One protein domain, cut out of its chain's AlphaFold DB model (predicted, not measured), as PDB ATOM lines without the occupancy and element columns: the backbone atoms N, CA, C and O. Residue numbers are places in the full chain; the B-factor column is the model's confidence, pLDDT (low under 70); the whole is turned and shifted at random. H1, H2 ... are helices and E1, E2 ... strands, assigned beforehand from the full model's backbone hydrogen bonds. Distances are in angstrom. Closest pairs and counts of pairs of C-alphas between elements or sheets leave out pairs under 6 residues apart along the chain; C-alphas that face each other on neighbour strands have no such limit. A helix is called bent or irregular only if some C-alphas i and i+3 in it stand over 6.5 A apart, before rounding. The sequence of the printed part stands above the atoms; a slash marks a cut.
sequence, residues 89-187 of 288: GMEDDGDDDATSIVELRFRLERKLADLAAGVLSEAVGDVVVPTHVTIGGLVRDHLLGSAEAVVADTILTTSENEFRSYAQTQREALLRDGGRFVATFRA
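This is residues 89 to 187 of the 288 residues of an uncharacterized protein of Pseudonocardia sulfidoxydans NBRC 16205 (UniProt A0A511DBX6). Two long helices, H1 and H5, run side by side the same way, and H3 crosses the pair on one side, with the short H2 folded back beside H3. A small hairpin of two strands, E1 and E2, lies beyond the last residues of H1 at one end of the long axis, and H4 lies towards the other. The printed part has 99 residues, with five named helices and two named strands that follow along the chain as H1, E1, E2, H2, H3, H4, H5; its one sheet, E1 - E2, is antiparallel, and the class is mostly helix. It is only just compact, close to loose, with a radius of gyration of the C-alphas of 14.7 A, and elongated, spanning 52 by 28 by 21 A.

Find C-alpha 122 at (265.232, 221.926, 160.930), where strand E1, residues 122 to 124, begins; E2 follows as residues 127 to 129. Go back to C-alpha 101 at (279.641, 248.818, 168.699); from there H1 runs 24.4 A to residue 117. After the strands come H2, residues 135 to 140, H3, residues 146 to 157 and 16.2 A long, and H4, residues 160 to 165. H5, residues 168 to 187, is 29.8 A long and ends at C-alpha 187, (261.897, 240.103, 160.679); it is irregular, with C-alphas 183 and 186 7.8 A apart.

Start at the hairpin of E1 and E2, antiparallel at 140 degrees, where N 124 and O 127 are 2.9 A apart and N 129 and O 122 3.0 A, both within hydrogen-bond range. The closest C-alphas of E2 and H1, those of Val 129 and Ala 117, are 7.4 A apart. H1 touches H5 at a shallow tilt of 10 degrees, the same way, closest at the C-alphas of Leu 108 and Val 182, 5.8 A. H3 touches H1 with residues 152 to 156 alone, at a steep tilt of 63 degrees, closest at Arg 105 and Leu 156, C-alphas 5.6 A apart. H5 touches H3 with residues 178 to 181 alone, at a steep tilt of 65 degrees; the C-alphas of Val 151 and Gly 178 are the closest, 6.7 A. H2 and H3 form a helical hairpin at a shallow tilt of 23 degrees, closest at the C-alphas of Ile 135 and Ala 149, 6.4 A. H4 and H1 only just touch, with 3 pairs of C-alphas within 8 A, the closest being Ile 101 and Glu 160 at 6.3 A. H2 and H5 are apart. In H1, H2, H3 and H4 every O i to N i+4 pair is within hydrogen-bond range; in H5, 14 of 16 are.

Look at Gly 125 and Ala 167 for the two C-alphas farthest apart, 52.5 A. The printed part has no cut, and the six links between its named elements are tight. Residues 89 to 100 hold no named element, and C-alphas 89 and 187 are 4.5 A apart. The mean pLDDT of the printed part is 80.9; it is under 70 at residues 89 to 90, 92 to 96 and 122 to 130.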
ATOM      1  N   GLY A  89     259.008 242.862 157.831       49.81
ATOM      2  CA  GLY A  89     258.290 242.225 158.913       49.81
ATOM      3  C   GLY A  89     258.262 243.211 160.076       49.81
ATOM      4  O   GLY A  89     259.247 243.888 160.370       49.81
ATOM      5  N   MET A  90     257.103 243.352 160.698       63.81
ATOM      6  CA  MET A  90     257.016 244.088 161.948       63.81
ATOM      7  C   MET A  90     257.614 243.227 163.059       63.81
ATOM      8  O   MET A  90     257.208 242.076 163.221       63.81
ATOM      9  N   GLU A  91     258.597 243.786 163.760       72.75
ATOM     10  CA  GLU A  91     259.252 243.201 164.929       72.75
ATOM     11  C   GLU A  91     258.797 243.985 166.162       72.75
ATOM     12  O   GLU A  91     258.838 245.216 166.150       72.75
ATOM     13  N   ASP A  92     258.324 243.288 167.194       61.97
ATOM     14  CA  ASP A  92     257.996 243.892 168.489       61.97
ATOM     15  C   ASP A  92     259.227 243.816 169.396       61.97
ATOM     16  O   ASP A  92     259.327 242.956 170.267       61.97
ATOM     17  N   ASP A  93     260.213 244.669 169.128       60.72
ATOM     18  CA  ASP A  93     261.362 244.833 170.015       60.72
ATOM     19  C   ASP A  93     261.260 246.198 170.697       60.72
ATOM     20  O   ASP A  93     261.452 247.246 170.078       60.72
ATOM     21  N   GLY A  94     260.995 246.184 172.003       51.53
ATOM     22  CA  GLY A  94     261.144 247.341 172.889       51.53
ATOM     23  C   GLY A  94     262.613 247.693 173.157       51.53
ATOM     24  O   GLY A  94     262.985 247.911 174.306       51.53
ATOM     25  N   ASP A  95     263.456 247.673 172.125       59.28
ATOM     26  CA  ASP A  95     264.905 247.821 172.245       59.28
ATOM     27  C   ASP A  95     265.313 249.304 172.300       59.28
ATOM     28  O   ASP A  95     265.067 250.069 171.368       59.28
ATOM     29  N   ASP A  96     266.002 249.692 173.377       62.53
ATOM     30  CA  ASP A  96     266.655 251.002 173.515       62.53
ATOM     31  C   ASP A  96     267.793 251.174 172.491       62.53
ATOM     32  O   ASP A  96     268.451 250.198 172.124       62.53
ATOM     33  N   ASP A  97     268.105 252.401 172.069       75.94
ATOM     34  CA  ASP A  97     269.214 252.668 171.141       75.94
ATOM     35  C   ASP A  97     270.569 252.185 171.703       75.94
ATOM     36  O   ASP A  97     270.944 252.490 172.837       75.94
ATOM     37  N   ALA A  98     271.340 251.443 170.898       82.88
ATOM     38  CA  ALA A  98     272.646 250.932 171.313       82.88
ATOM     39  C   ALA A  98     273.678 252.060 171.492       82.88
ATOM     40  O   ALA A  98     273.799 252.968 170.667       82.88
ATOM     41  N   THR A  99     274.492 251.957 172.542       86.56
ATOM     42  CA  THR A  99     275.453 253.004 172.935       86.56
ATOM     43  C   THR A  99     276.887 252.739 172.466       86.56
ATOM     44  O   THR A  99     277.727 253.643 172.479       86.56
ATOM     45  N   SER A 100     277.191 251.510 172.040       90.00
ATOM     46  CA  SER A 100     278.526 251.083 171.597       90.00
ATOM     47  C   SER A 100     278.464 250.027 170.490       90.00
ATOM     48  O   SER A 100     277.455 249.335 170.330       90.00
ATOM     49  N   ILE A 101     279.562 249.858 169.740       90.69
ATOM     50  CA  ILE A 101     279.641 248.818 168.699       90.69
ATOM     51  C   ILE A 101     279.619 247.408 169.303       90.69
ATOM     52  O   ILE A 101     279.078 246.481 168.707       90.69
ATOM     53  N   VAL A 102     280.157 247.252 170.518       92.69
ATOM     54  CA  VAL A 102     280.119 245.993 171.273       92.69
ATOM     55  C   VAL A 102     278.681 245.609 171.612       92.69
ATOM     56  O   VAL A 102     278.304 244.451 171.460       92.69
ATOM     57  N   GLU A 103     277.862 246.575 172.023       91.06
ATOM     58  CA  GLU A 103     276.445 246.343 172.301       91.06
ATOM     59  C   GLU A 103     275.676 245.936 171.036       91.06
ATOM     60  O   GLU A 103     274.951 244.942 171.062       91.06
ATOM     61  N   LEU A 104     275.898 246.627 169.909       89.94
ATOM     62  CA  LEU A 104     275.323 246.227 168.617       89.94
ATOM     63  C   LEU A 104     275.720 244.804 168.222       89.94
ATOM     64  O   LEU A 104     274.875 244.037 167.761       89.94
ATOM     65  N   ARG A 105     276.990 244.437 168.427       92.38
ATOM     66  CA  ARG A 105     277.480 243.085 168.152       92.38
ATOM     67  C   ARG A 105     276.760 242.046 168.996       92.38
ATOM     68  O   ARG A 105     276.240 241.090 168.435       92.38
ATOM     69  N   PHE A 106     276.687 242.244 170.312       92.19
ATOM     70  CA  PHE A 106     275.995 241.306 171.197       92.19
ATOM     71  C   PHE A 106     274.523 241.138 170.819       92.19
ATOM     72  O   PHE A 106     274.008 240.021 170.831       92.19
ATOM     73  N   ARG A 107     273.844 242.227 170.447       91.25
ATOM     74  CA  ARG A 107     272.451 242.164 169.987       91.25
ATOM     75  C   ARG A 107     272.319 241.389 168.678       91.25
ATOM     76  O   ARG A 107     271.450 240.527 168.575       91.25
ATOM     77  N   LEU A 108     273.196 241.638 167.705       91.38
ATOM     78  CA  LEU A 108     273.202 240.899 166.442       91.38
ATOM     79  C   LEU A 108     273.480 239.403 166.658       91.38
ATOM     80  O   LEU A 108     272.767 238.565 166.112       91.38
ATOM     81  N   GLU A 109     274.465 239.056 167.487       91.69
ATOM     82  CA  GLU A 109     274.790 237.665 167.837       91.69
ATOM     83  C   GLU A 109     273.622 236.961 168.536       91.69
ATOM     84  O   GLU A 109     273.286 235.828 168.188       91.69
ATOM     85  N   ARG A 110     272.950 237.645 169.472       90.38
ATOM     86  CA  ARG A 110     271.735 237.130 170.113       90.38
ATOM     87  C   ARG A 110     270.637 236.859 169.085       90.38
ATOM     88  O   ARG A 110     270.073 235.771 169.081       90.38
ATOM     89  N   LYS A 111     270.374 237.800 168.175       89.69
ATOM     90  CA  LYS A 111     269.361 237.627 167.122       89.69
ATOM     91  C   LYS A 111     269.707 236.493 166.152       89.69
ATOM     92  O   LYS A 111     268.811 235.773 165.719       89.69
ATOM     93  N   LEU A 112     270.988 236.289 165.839       90.62
ATOM     94  CA  LEU A 112     271.450 235.139 165.052       90.62
ATOM     95  C   LEU A 112     271.196 233.812 165.776       90.62
ATOM     96  O   LEU A 112     270.739 232.857 165.147       90.62
ATOM     97  N   ALA A 113     271.453 233.756 167.085       87.25
ATOM     98  CA  ALA A 113     271.167 232.580 167.902       87.25
ATOM     99  C   ALA A 113     269.657 232.288 167.989       87.25
ATOM    100  O   ALA A 113     269.248 231.134 167.858       87.25
ATOM    101  N   ASP A 114     268.826 233.324 168.127       85.69
ATOM    102  CA  ASP A 114     267.365 233.189 168.120       85.69
ATOM    103  C   ASP A 114     266.857 232.634 166.776       85.69
ATOM    104  O   ASP A 114     266.030 231.721 166.741       85.69
ATOM    105  N   LEU A 115     267.380 233.137 165.649       87.56
ATOM    106  CA  LEU A 115     267.032 232.640 164.311       87.56
ATOM    107  C   LEU A 115     267.425 231.173 164.120       87.56
ATOM    108  O   LEU A 115     266.640 230.397 163.575       87.56
ATOM    109  N   ALA A 116     268.617 230.801 164.585       83.62
ATOM    110  CA  ALA A 116     269.134 229.435 164.569       83.62
ATOM    111  C   ALA A 116     268.258 228.452 165.365       83.62
ATOM    112  O   ALA A 116     268.032 227.322 164.926       83.62
ATOM    113  N   ALA A 117     267.770 228.874 166.534       78.31
ATOM    114  CA  ALA A 117     266.931 228.049 167.400       78.31
ATOM    115  C   ALA A 117     265.459 227.997 166.953       78.31
ATOM    116  O   ALA A 117     264.772 227.018 167.238       78.31
ATOM    117  N   GLY A 118     264.975 229.042 166.274       77.31
ATOM    118  CA  GLY A 118     263.582 229.190 165.856       77.31
ATOM    119  C   GLY A 118     263.386 229.032 164.350       77.31
ATOM    120  O   GLY A 118     263.202 227.930 163.845       77.31
ATOM    121  N   VAL A 119     263.388 230.147 163.622       75.12
ATOM    122  CA  VAL A 119     262.957 230.232 162.210       75.12
ATOM    123  C   VAL A 119     263.742 229.331 161.253       75.12
ATOM    124  O   VAL A 119     263.177 228.810 160.291       75.12
ATOM    125  N   LEU A 120     265.044 229.176 161.488       79.12
ATOM    126  CA  LEU A 120     265.951 228.413 160.625       79.12
ATOM    127  C   LEU A 120     266.256 227.021 161.173       79.12
ATOM    128  O   LEU A 120     267.140 226.338 160.658       79.12
ATOM    129  N   SER A 121     265.546 226.607 162.217       72.12
ATOM    130  CA  SER A 121     265.659 225.257 162.738       72.12
ATOM    131  C   SER A 121     265.110 224.236 161.738       72.12
ATOM    132  O   SER A 121     264.175 224.504 160.973       72.12
ATOM    133  N   GLU A 122     265.710 223.049 161.731       64.69
ATOM    134  CA  GLU A 122     265.232 221.926 160.930       64.69
ATOM    135  C   GLU A 122     264.377 221.005 161.803       64.69
ATOM    136  O   GLU A 122     264.754 220.644 162.922       64.69
ATOM    137  N   ALA A 123     263.213 220.612 161.284       57.88
ATOM    138  CA  ALA A 123     262.383 219.596 161.911       57.88
ATOM    139  C   ALA A 123     262.905 218.209 161.515       57.88
ATOM    140  O   ALA A 123     262.776 217.791 160.363       57.88
ATOM    141  N   VAL A 124     263.493 217.489 162.471       62.56
ATOM    142  CA  VAL A 124     263.940 216.102 162.300       62.56
ATOM    143  C   VAL A 124     262.994 215.205 163.096       62.56
ATOM    144  O   VAL A 124     263.160 214.995 164.299       62.56
ATOM    145  N   GLY A 125     261.959 214.697 162.423       63.03
ATOM    146  CA  GLY A 125     260.845 214.014 163.089       63.03
ATOM    147  C   GLY A 125     260.045 214.996 163.949       63.03
ATOM    148  O   GLY A 125     259.648 216.050 163.460       63.03
ATOM    149  N   ASP A 126     259.852 214.671 165.229       57.66
ATOM    150  CA  ASP A 126     259.159 215.535 166.201       57.66
ATOM    151  C   ASP A 126     260.112 216.484 166.959       57.66
ATOM    152  O   ASP A 126     259.692 217.186 167.881       57.66
ATOM    153  N   VAL A 127     261.406 216.501 166.610       54.84
ATOM    154  CA  VAL A 127     262.432 217.294 167.301       54.84
ATOM    155  C   VAL A 127     262.901 218.443 166.415       54.84
ATOM    156  O   VAL A 127     263.312 218.247 165.272       54.84
ATOM    157  N   VAL A 128     262.872 219.649 166.977       58.97
ATOM    158  CA  VAL A 128     263.436 220.854 166.368       58.97
ATOM    159  C   VAL A 128     264.920 220.920 166.721       58.97
ATOM    160  O   VAL A 128     265.270 221.058 167.894       58.97
ATOM    161  N   VAL A 129     265.793 220.784 165.721       64.19
ATOM    162  CA  VAL A 129     267.247 220.837 165.921       64.19
ATOM    163  C   VAL A 129     267.742 222.247 165.581       64.19
ATOM    164  O   VAL A 129     267.568 222.682 164.438       64.19
ATOM    165  N   PRO A 130     268.354 222.976 166.537       64.62
ATOM    166  CA  PRO A 130     268.950 224.278 166.261       64.62
ATOM    167  C   PRO A 130     270.042 224.151 165.203       64.62
ATOM    168  O   PRO A 130     270.904 223.272 165.290       64.62
ATOM    169  N   THR A 131     270.027 225.037 164.214       73.62
ATOM    170  CA  THR A 131     271.069 225.089 163.184       73.62
ATOM    171  C   THR A 131     272.176 226.061 163.584       73.62
ATOM    172  O   THR A 131     272.050 226.821 164.541       73.62
ATOM    173  N   HIS A 132     273.311 226.034 162.886       76.94
ATOM    174  CA  HIS A 132     274.318 227.082 163.030       76.94
ATOM    175  C   HIS A 132     274.136 228.113 161.918       76.94
ATOM    176  O   HIS A 132     274.182 227.769 160.737       76.94
ATOM    177  N   VAL A 133     273.954 229.376 162.299       84.19
ATOM    178  CA  VAL A 133     273.701 230.477 161.367       84.19
ATOM    179  C   VAL A 133     274.899 231.418 161.364       84.19
ATOM    180  O   VAL A 133     275.367 231.863 162.408       84.19
ATOM    181  N   THR A 134     275.382 231.738 160.167       86.94
ATOM    182  CA  THR A 134     276.427 232.744 159.940       86.94
ATOM    183  C   THR A 134     275.931 233.756 158.917       86.94
ATOM    184  O   THR A 134     275.110 233.410 158.066       86.94
ATOM    185  N   ILE A 135     276.461 234.984 158.939       87.50
ATOM    186  CA  ILE A 135     276.124 236.006 157.932       87.50
ATOM    187  C   ILE A 135     276.394 235.488 156.513       87.50
ATOM    188  O   ILE A 135     275.539 235.604 155.642       87.50
ATOM    189  N   GLY A 136     277.538 234.830 156.296       84.19
ATOM    190  CA  GLY A 136     277.864 234.222 155.003       84.19
ATOM    191  C   GLY A 136     276.865 233.142 154.569       84.19
ATOM    192  O   GLY A 136     276.521 233.074 153.391       84.19
ATOM    193  N   GLY A 137     276.359 232.339 155.511       85.50
ATOM    194  CA  GLY A 137     275.288 231.372 155.257       85.50
ATOM    195  C   GLY A 137     273.982 232.047 154.836       85.50
ATOM    196  O   GLY A 137     273.421 231.684 153.811       85.50
ATOM    197  N   LEU A 138     273.556 233.092 155.554       89.12
ATOM    198  CA  LEU A 138     272.337 233.843 155.227       89.12
ATOM    199  C   LEU A 138     272.400 234.498 153.840       89.12
ATOM    200  O   LEU A 138     271.407 234.500 153.119       89.12
ATOM    201  N   VAL A 139     273.567 235.011 153.438       87.75
ATOM    202  CA  VAL A 139     273.773 235.561 152.086       87.75
ATOM    203  C   VAL A 139     273.718 234.468 151.025       87.75
ATOM    204  O   VAL A 139     273.053 234.632 150.003       87.75
ATOM    205  N   ARG A 140     274.414 233.347 151.259       87.75
ATOM    206  CA  ARG A 140     274.432 232.200 150.341       87.75
ATOM    207  C   ARG A 140     273.028 231.646 150.116       87.75
ATOM    208  O   ARG A 140     272.686 231.302 148.992       87.75
ATOM    209  N   ASP A 141     272.232 231.593 151.177       87.81
ATOM    210  CA  ASP A 141     270.879 231.047 151.155       87.81
ATOM    211  C   ASP A 141     269.837 232.114 150.747       87.81
ATOM    212  O   ASP A 141     268.637 231.866 150.821       87.81
ATOM    213  N   HIS A 142     270.282 233.295 150.291       88.25
ATOM    214  CA  HIS A 142     269.451 234.417 149.831       88.25
ATOM    215  C   HIS A 142     268.425 234.918 150.861       88.25
ATOM    216  O   HIS A 142     267.345 235.372 150.497       88.25
ATOM    217  N   LEU A 143     268.769 234.837 152.146       87.56
ATOM    218  CA  LEU A 143     267.983 235.369 153.264       87.56
ATOM    219  C   LEU A 143     268.443 236.765 153.698       87.56
ATOM    220  O   LEU A 143     267.762 237.423 154.477       87.56
ATOM    221  N   LEU A 144     269.613 237.191 153.217       85.19
ATOM    222  CA  LEU A 144     270.189 238.503 153.470       85.19
ATOM    223  C   LEU A 144     270.765 239.076 152.171       85.19
ATOM    224  O   LEU A 144     271.476 238.386 151.432       85.19
ATOM    225  N   GLY A 145     270.478 240.343 151.892       80.62
ATOM    226  CA  GLY A 145     271.032 241.076 150.761       80.62
ATOM    227  C   GLY A 145     272.510 241.431 150.952       80.62
ATOM    228  O   GLY A 145     273.046 241.448 152.058       80.62
ATOM    229  N   SER A 146     273.192 241.788 149.862       79.62
ATOM    230  CA  SER A 146     274.619 242.144 149.915       79.62
ATOM    231  C   SER A 146     274.902 243.396 150.755       79.62
ATOM    232  O   SER A 146     275.897 243.439 151.469       79.62
ATOM    233  N   ALA A 147     274.026 244.403 150.706       75.56
ATOM    234  CA  ALA A 147     274.171 245.624 151.503       75.56
ATOM    235  C   ALA A 147     274.006 245.352 153.009       75.56
ATOM    236  O   ALA A 147     274.778 245.849 153.820       75.56
ATOM    237  N   GLU A 148     273.037 244.514 153.368       78.75
ATOM    238  CA  GLU A 148     272.792 244.066 154.741       78.75
ATOM    239  C   GLU A 148     273.961 243.238 155.283       78.75
ATOM    240  O   GLU A 148     274.381 243.420 156.424       78.75
ATOM    241  N   ALA A 149     274.540 242.379 154.443       83.44
ATOM    242  CA  ALA A 149     275.714 241.594 154.797       83.44
ATOM    243  C   ALA A 149     276.922 242.471 155.137       83.44
ATOM    244  O   ALA A 149     277.626 242.181 156.098       83.44
ATOM    245  N   VAL A 150     277.141 243.558 154.388       82.31
ATOM    246  CA  VAL A 150     278.221 244.519 154.666       82.31
ATOM    247  C   VAL A 150     278.012 245.206 156.015       82.31
ATOM    248  O   VAL A 150     278.963 245.353 156.780       82.31
ATOM    249  N   VAL A 151     276.775 245.593 156.340       84.50
ATOM    250  CA  VAL A 151     276.455 246.203 157.641       84.50
ATOM    251  C   VAL A 151     276.688 245.205 158.776       84.50
ATOM    252  O   VAL A 151     277.369 245.535 159.748       84.50
ATOM    253  N   ALA A 152     276.189 243.975 158.635       87.12
ATOM    254  CA  ALA A 152     276.392 242.915 159.614       87.12
ATOM    255  C   ALA A 152     277.880 242.600 159.825       87.12
ATOM    256  O   ALA A 152     278.344 242.564 160.962       87.12
ATOM    257  N   ASP A 153     278.643 242.434 158.743       87.19
ATOM    258  CA  ASP A 153     280.081 242.168 158.806       87.19
ATOM    259  C   ASP A 153     280.828 243.323 159.479       87.19
ATOM    260  O   ASP A 153     281.644 243.101 160.371       87.19
ATOM    261  N   THR A 154     280.467 244.569 159.161       85.62
ATOM    262  CA  THR A 154     281.057 245.749 159.807       85.62
ATOM    263  C   THR A 154     280.811 245.745 161.318       85.62
ATOM    264  O   THR A 154     281.742 245.985 162.087       85.62
ATOM    265  N   ILE A 155     279.596 245.422 161.776       89.50
ATOM    266  CA  ILE A 155     279.270 245.327 163.212       89.50
ATOM    267  C   ILE A 155     280.072 244.203 163.896       89.50
ATOM    268  O   ILE A 155     280.622 244.385 164.991       89.50
ATOM    269  N   LEU A 156     280.162 243.035 163.255       89.62
ATOM    270  CA  LEU A 156     280.831 241.861 163.819       89.62
ATOM    271  C   LEU A 156     282.361 242.002 163.853       89.62
ATOM    272  O   LEU A 156     283.000 241.475 164.765       89.62
ATOM    273  N   THR A 157     282.954 242.730 162.906       87.31
ATOM    274  CA  THR A 157     284.416 242.810 162.737       87.31
ATOM    275  C   THR A 157     285.042 244.072 163.329       87.31
ATOM    276  O   THR A 157     286.162 243.999 163.835       87.31
ATOM    277  N   THR A 158     284.326 245.206 163.361       87.31
ATOM    278  CA  THR A 158     284.876 246.484 163.857       87.31
ATOM    279  C   THR A 158     285.200 246.395 165.342       87.31
ATOM    280  O   THR A 158     284.314 246.211 166.176       87.31
ATOM    281  N   SER A 159     286.470 246.552 165.715       88.50
ATOM    282  CA  SER A 159     286.853 246.538 167.133       88.50
ATOM    283  C   SER A 159     286.402 247.814 167.858       88.50
ATOM    284  O   SER A 159     286.311 248.882 167.262       88.50
ATOM    285  N   GLU A 160     286.191 247.751 169.175       89.81
ATOM    286  CA  GLU A 160     285.840 248.942 169.971       89.81
ATOM    287  C   GLU A 160     286.918 250.043 169.881       89.81
ATOM    288  O   GLU A 160     286.607 251.232 169.861       89.81
ATOM    289  N   ASN A 161     288.197 249.665 169.783       87.88
ATOM    290  CA  ASN A 161     289.294 250.625 169.638       87.88
ATOM    291  C   ASN A 161     289.261 251.334 168.279       87.88
ATOM    292  O   ASN A 161     289.461 252.546 168.209       87.88
ATOM    293  N   GLU A 162     288.984 250.585 167.213       87.06
ATOM    294  CA  GLU A 162     288.795 251.122 165.866       87.06
ATOM    295  C   GLU A 162     287.564 252.028 165.809       87.06
ATOM    296  O   GLU A 162     287.662 253.174 165.375       87.06
ATOM    297  N   PHE A 163     286.445 251.587 166.385       88.75
ATOM    298  CA  PHE A 163     285.231 252.387 166.500       88.75
ATOM    299  C   PHE A 163     285.478 253.720 167.218       88.75
ATOM    300  O   PHE A 163     285.041 254.773 166.758       88.75
ATOM    301  N   ARG A 164     286.240 253.717 168.319       88.06
ATOM    302  CA  ARG A 164     286.613 254.948 169.037       88.06
ATOM    303  C   ARG A 164     287.490 255.886 168.217       88.06
ATOM    304  O   ARG A 164     287.438 257.092 168.454       88.06
ATOM    305  N   SER A 165     288.268 255.358 167.274       87.12
ATOM    306  CA  SER A 165     289.115 256.161 166.388       87.12
ATOM    307  C   SER A 165     288.328 256.891 165.293       87.12
ATOM    308  O   SER A 165     288.820 257.881 164.749       87.12
ATOM    309  N   TYR A 166     287.093 256.460 165.009       84.38
ATOM    310  CA  TYR A 166     286.221 257.122 164.041       84.38
ATOM    311  C   TYR A 166     285.819 258.528 164.487       84.38
ATOM    312  O   TYR A 166     285.729 258.846 165.681       84.38
ATOM    313  N   ALA A 167     285.519 259.375 163.500       86.38
ATOM    314  CA  ALA A 167     284.938 260.684 163.760       86.38
ATOM    315  C   ALA A 167     283.594 260.529 164.490       86.38
ATOM    316  O   ALA A 167     282.853 259.577 164.256       86.38
ATOM    317  N   GLN A 168     283.244 261.486 165.354       85.56
ATOM    318  CA  GLN A 168     282.002 261.418 166.132       85.56
ATOM    319  C   GLN A 168     280.762 261.213 165.246       85.56
ATOM    320  O   GLN A 168     279.937 260.357 165.543       85.56
ATOM    321  N   THR A 169     280.682 261.926 164.122       82.00
ATOM    322  CA  THR A 169     279.581 261.796 163.158       82.00
ATOM    323  C   THR A 169     279.482 260.394 162.554       82.00
ATOM    324  O   THR A 169     278.383 259.910 162.309       82.00
ATOM    325  N   GLN A 170     280.615 259.719 162.345       78.56
ATOM    326  CA  GLN A 170     280.659 258.347 161.833       78.56
ATOM    327  C   GLN A 170     280.221 257.344 162.894       78.56
ATOM    328  O   GLN A 170     279.487 256.414 162.581       78.56
ATOM    329  N   ARG A 171     280.624 257.551 164.154       85.88
ATOM    330  CA  ARG A 171     280.157 256.719 165.268       85.88
ATOM    331  C   ARG A 171     278.644 256.806 165.425       85.88
ATOM    332  O   ARG A 171     277.987 255.779 165.514       85.88
ATOM    333  N   GLU A 172     278.099 258.018 165.412       86.06
ATOM    334  CA  GLU A 172     276.656 258.251 165.534       86.06
ATOM    335  C   GLU A 172     275.872 257.667 164.352       86.06
ATOM    336  O   GLU A 172     274.818 257.070 164.561       86.06
ATOM    337  N   ALA A 173     276.383 257.805 163.124       79.31
ATOM    338  CA  ALA A 173     275.769 257.198 161.946       79.31
ATOM    339  C   ALA A 173     275.789 255.665 162.027       79.31
ATOM    340  O   ALA A 173     274.754 255.035 161.845       79.31
ATOM    341  N   LEU A 174     276.929 255.067 162.389       83.12
ATOM    342  CA  LEU A 174     277.049 253.617 162.540       83.12
ATOM    343  C   LEU A 174     276.121 253.070 163.629       83.12
ATOM    344  O   LEU A 174     275.473 252.051 163.411       83.12
ATOM    345  N   LEU A 175     276.032 253.740 164.782       87.38
ATOM    346  CA  LEU A 175     275.128 253.318 165.854       87.38
ATOM    347  C   LEU A 175     273.664 253.396 165.423       87.38
ATOM    348  O   LEU A 175     272.904 252.467 165.672       87.38
ATOM    349  N   ARG A 176     273.283 254.472 164.731       83.19
ATOM    350  CA  ARG A 176     271.917 254.670 164.243       83.19
ATOM    351  C   ARG A 176     271.537 253.663 163.162       83.19
ATOM    352  O   ARG A 176     270.505 253.007 163.267       83.19
ATOM    353  N   ASP A 177     272.358 253.544 162.125       76.94
ATOM    354  CA  ASP A 177     272.057 252.708 160.964       76.94
ATOM    355  C   ASP A 177     272.232 251.224 161.300       76.94
ATOM    356  O   ASP A 177     271.387 250.402 160.946       76.94
ATOM    357  N   GLY A 178     273.284 250.888 162.051       82.25
ATOM    358  CA  GLY A 178     273.503 249.549 162.588       82.25
ATOM    359  C   GLY A 178     272.425 249.151 163.595       82.25
ATOM    360  O   GLY A 178     271.917 248.038 163.520       82.25
ATOM    361  N   GLY A 179     272.009 250.066 164.474       83.88
ATOM    362  CA  GLY A 179     270.890 249.854 165.395       83.88
ATOM    363  C   GLY A 179     269.591 249.569 164.654       83.88
ATOM    364  O   GLY A 179     268.938 248.567 164.932       83.88
ATOM    365  N   ARG A 180     269.267 250.370 163.634       79.06
ATOM    366  CA  ARG A 180     268.084 250.149 162.795       79.06
ATOM    367  C   ARG A 180     268.135 248.812 162.050       79.06
ATOM    368  O   ARG A 180     267.123 248.123 161.995       79.06
ATOM    369  N   PHE A 181     269.291 248.442 161.501       83.06
ATOM    370  CA  PHE A 181     269.486 247.143 160.856       83.06
ATOM    371  C   PHE A 181     269.280 245.981 161.837       83.06
ATOM    372  O   PHE A 181     268.510 245.066 161.553       83.06
ATOM    373  N   VAL A 182     269.931 246.027 163.005       86.31
ATOM    374  CA  VAL A 182     269.804 244.988 164.037       86.31
ATOM    375  C   VAL A 182     268.360 244.899 164.527       86.31
ATOM    376  O   VAL A 182     267.851 243.792 164.693       86.31
ATOM    377  N   ALA A 183     267.667 246.028 164.693       81.69
ATOM    378  CA  ALA A 183     266.274 246.078 165.128       81.69
ATOM    379  C   ALA A 183     265.323 245.312 164.195       81.69
ATOM    380  O   ALA A 183     264.422 244.659 164.698       81.69
ATOM    381  N   THR A 184     265.550 245.320 162.876       79.19
ATOM    382  CA  THR A 184     264.672 244.644 161.897       79.19
ATOM    383  C   THR A 184     265.230 243.321 161.366       79.19
ATOM    384  O   THR A 184     264.649 242.715 160.464       79.19
ATOM    385  N   PHE A 185     266.384 242.876 161.868       85.81
ATOM    386  CA  PHE A 185     267.141 241.762 161.294       85.81
ATOM    387  C   PHE A 185     266.386 240.426 161.314       85.81
ATOM    388  O   PHE A 185     266.420 239.684 160.331       85.81
ATOM    389  N   ARG A 186     265.688 240.096 162.411       87.25
ATOM    390  CA  ARG A 186     264.969 238.813 162.507       87.25
ATOM    391  C   ARG A 186     263.757 238.811 161.591       87.25
ATOM    392  O   ARG A 186     263.523 237.831 160.886       87.25
ATOM    393  N   ALA A 187     263.038 239.926 161.557       85.00
ATOM    394  CA  ALA A 187     261.897 240.103 160.679       85.00
ATOM    395  C   ALA A 187     262.265 240.026 159.189       85.00
ATOM    396  O   ALA A 187     261.559 239.369 158.421       85.00
TER     397      ALA A 187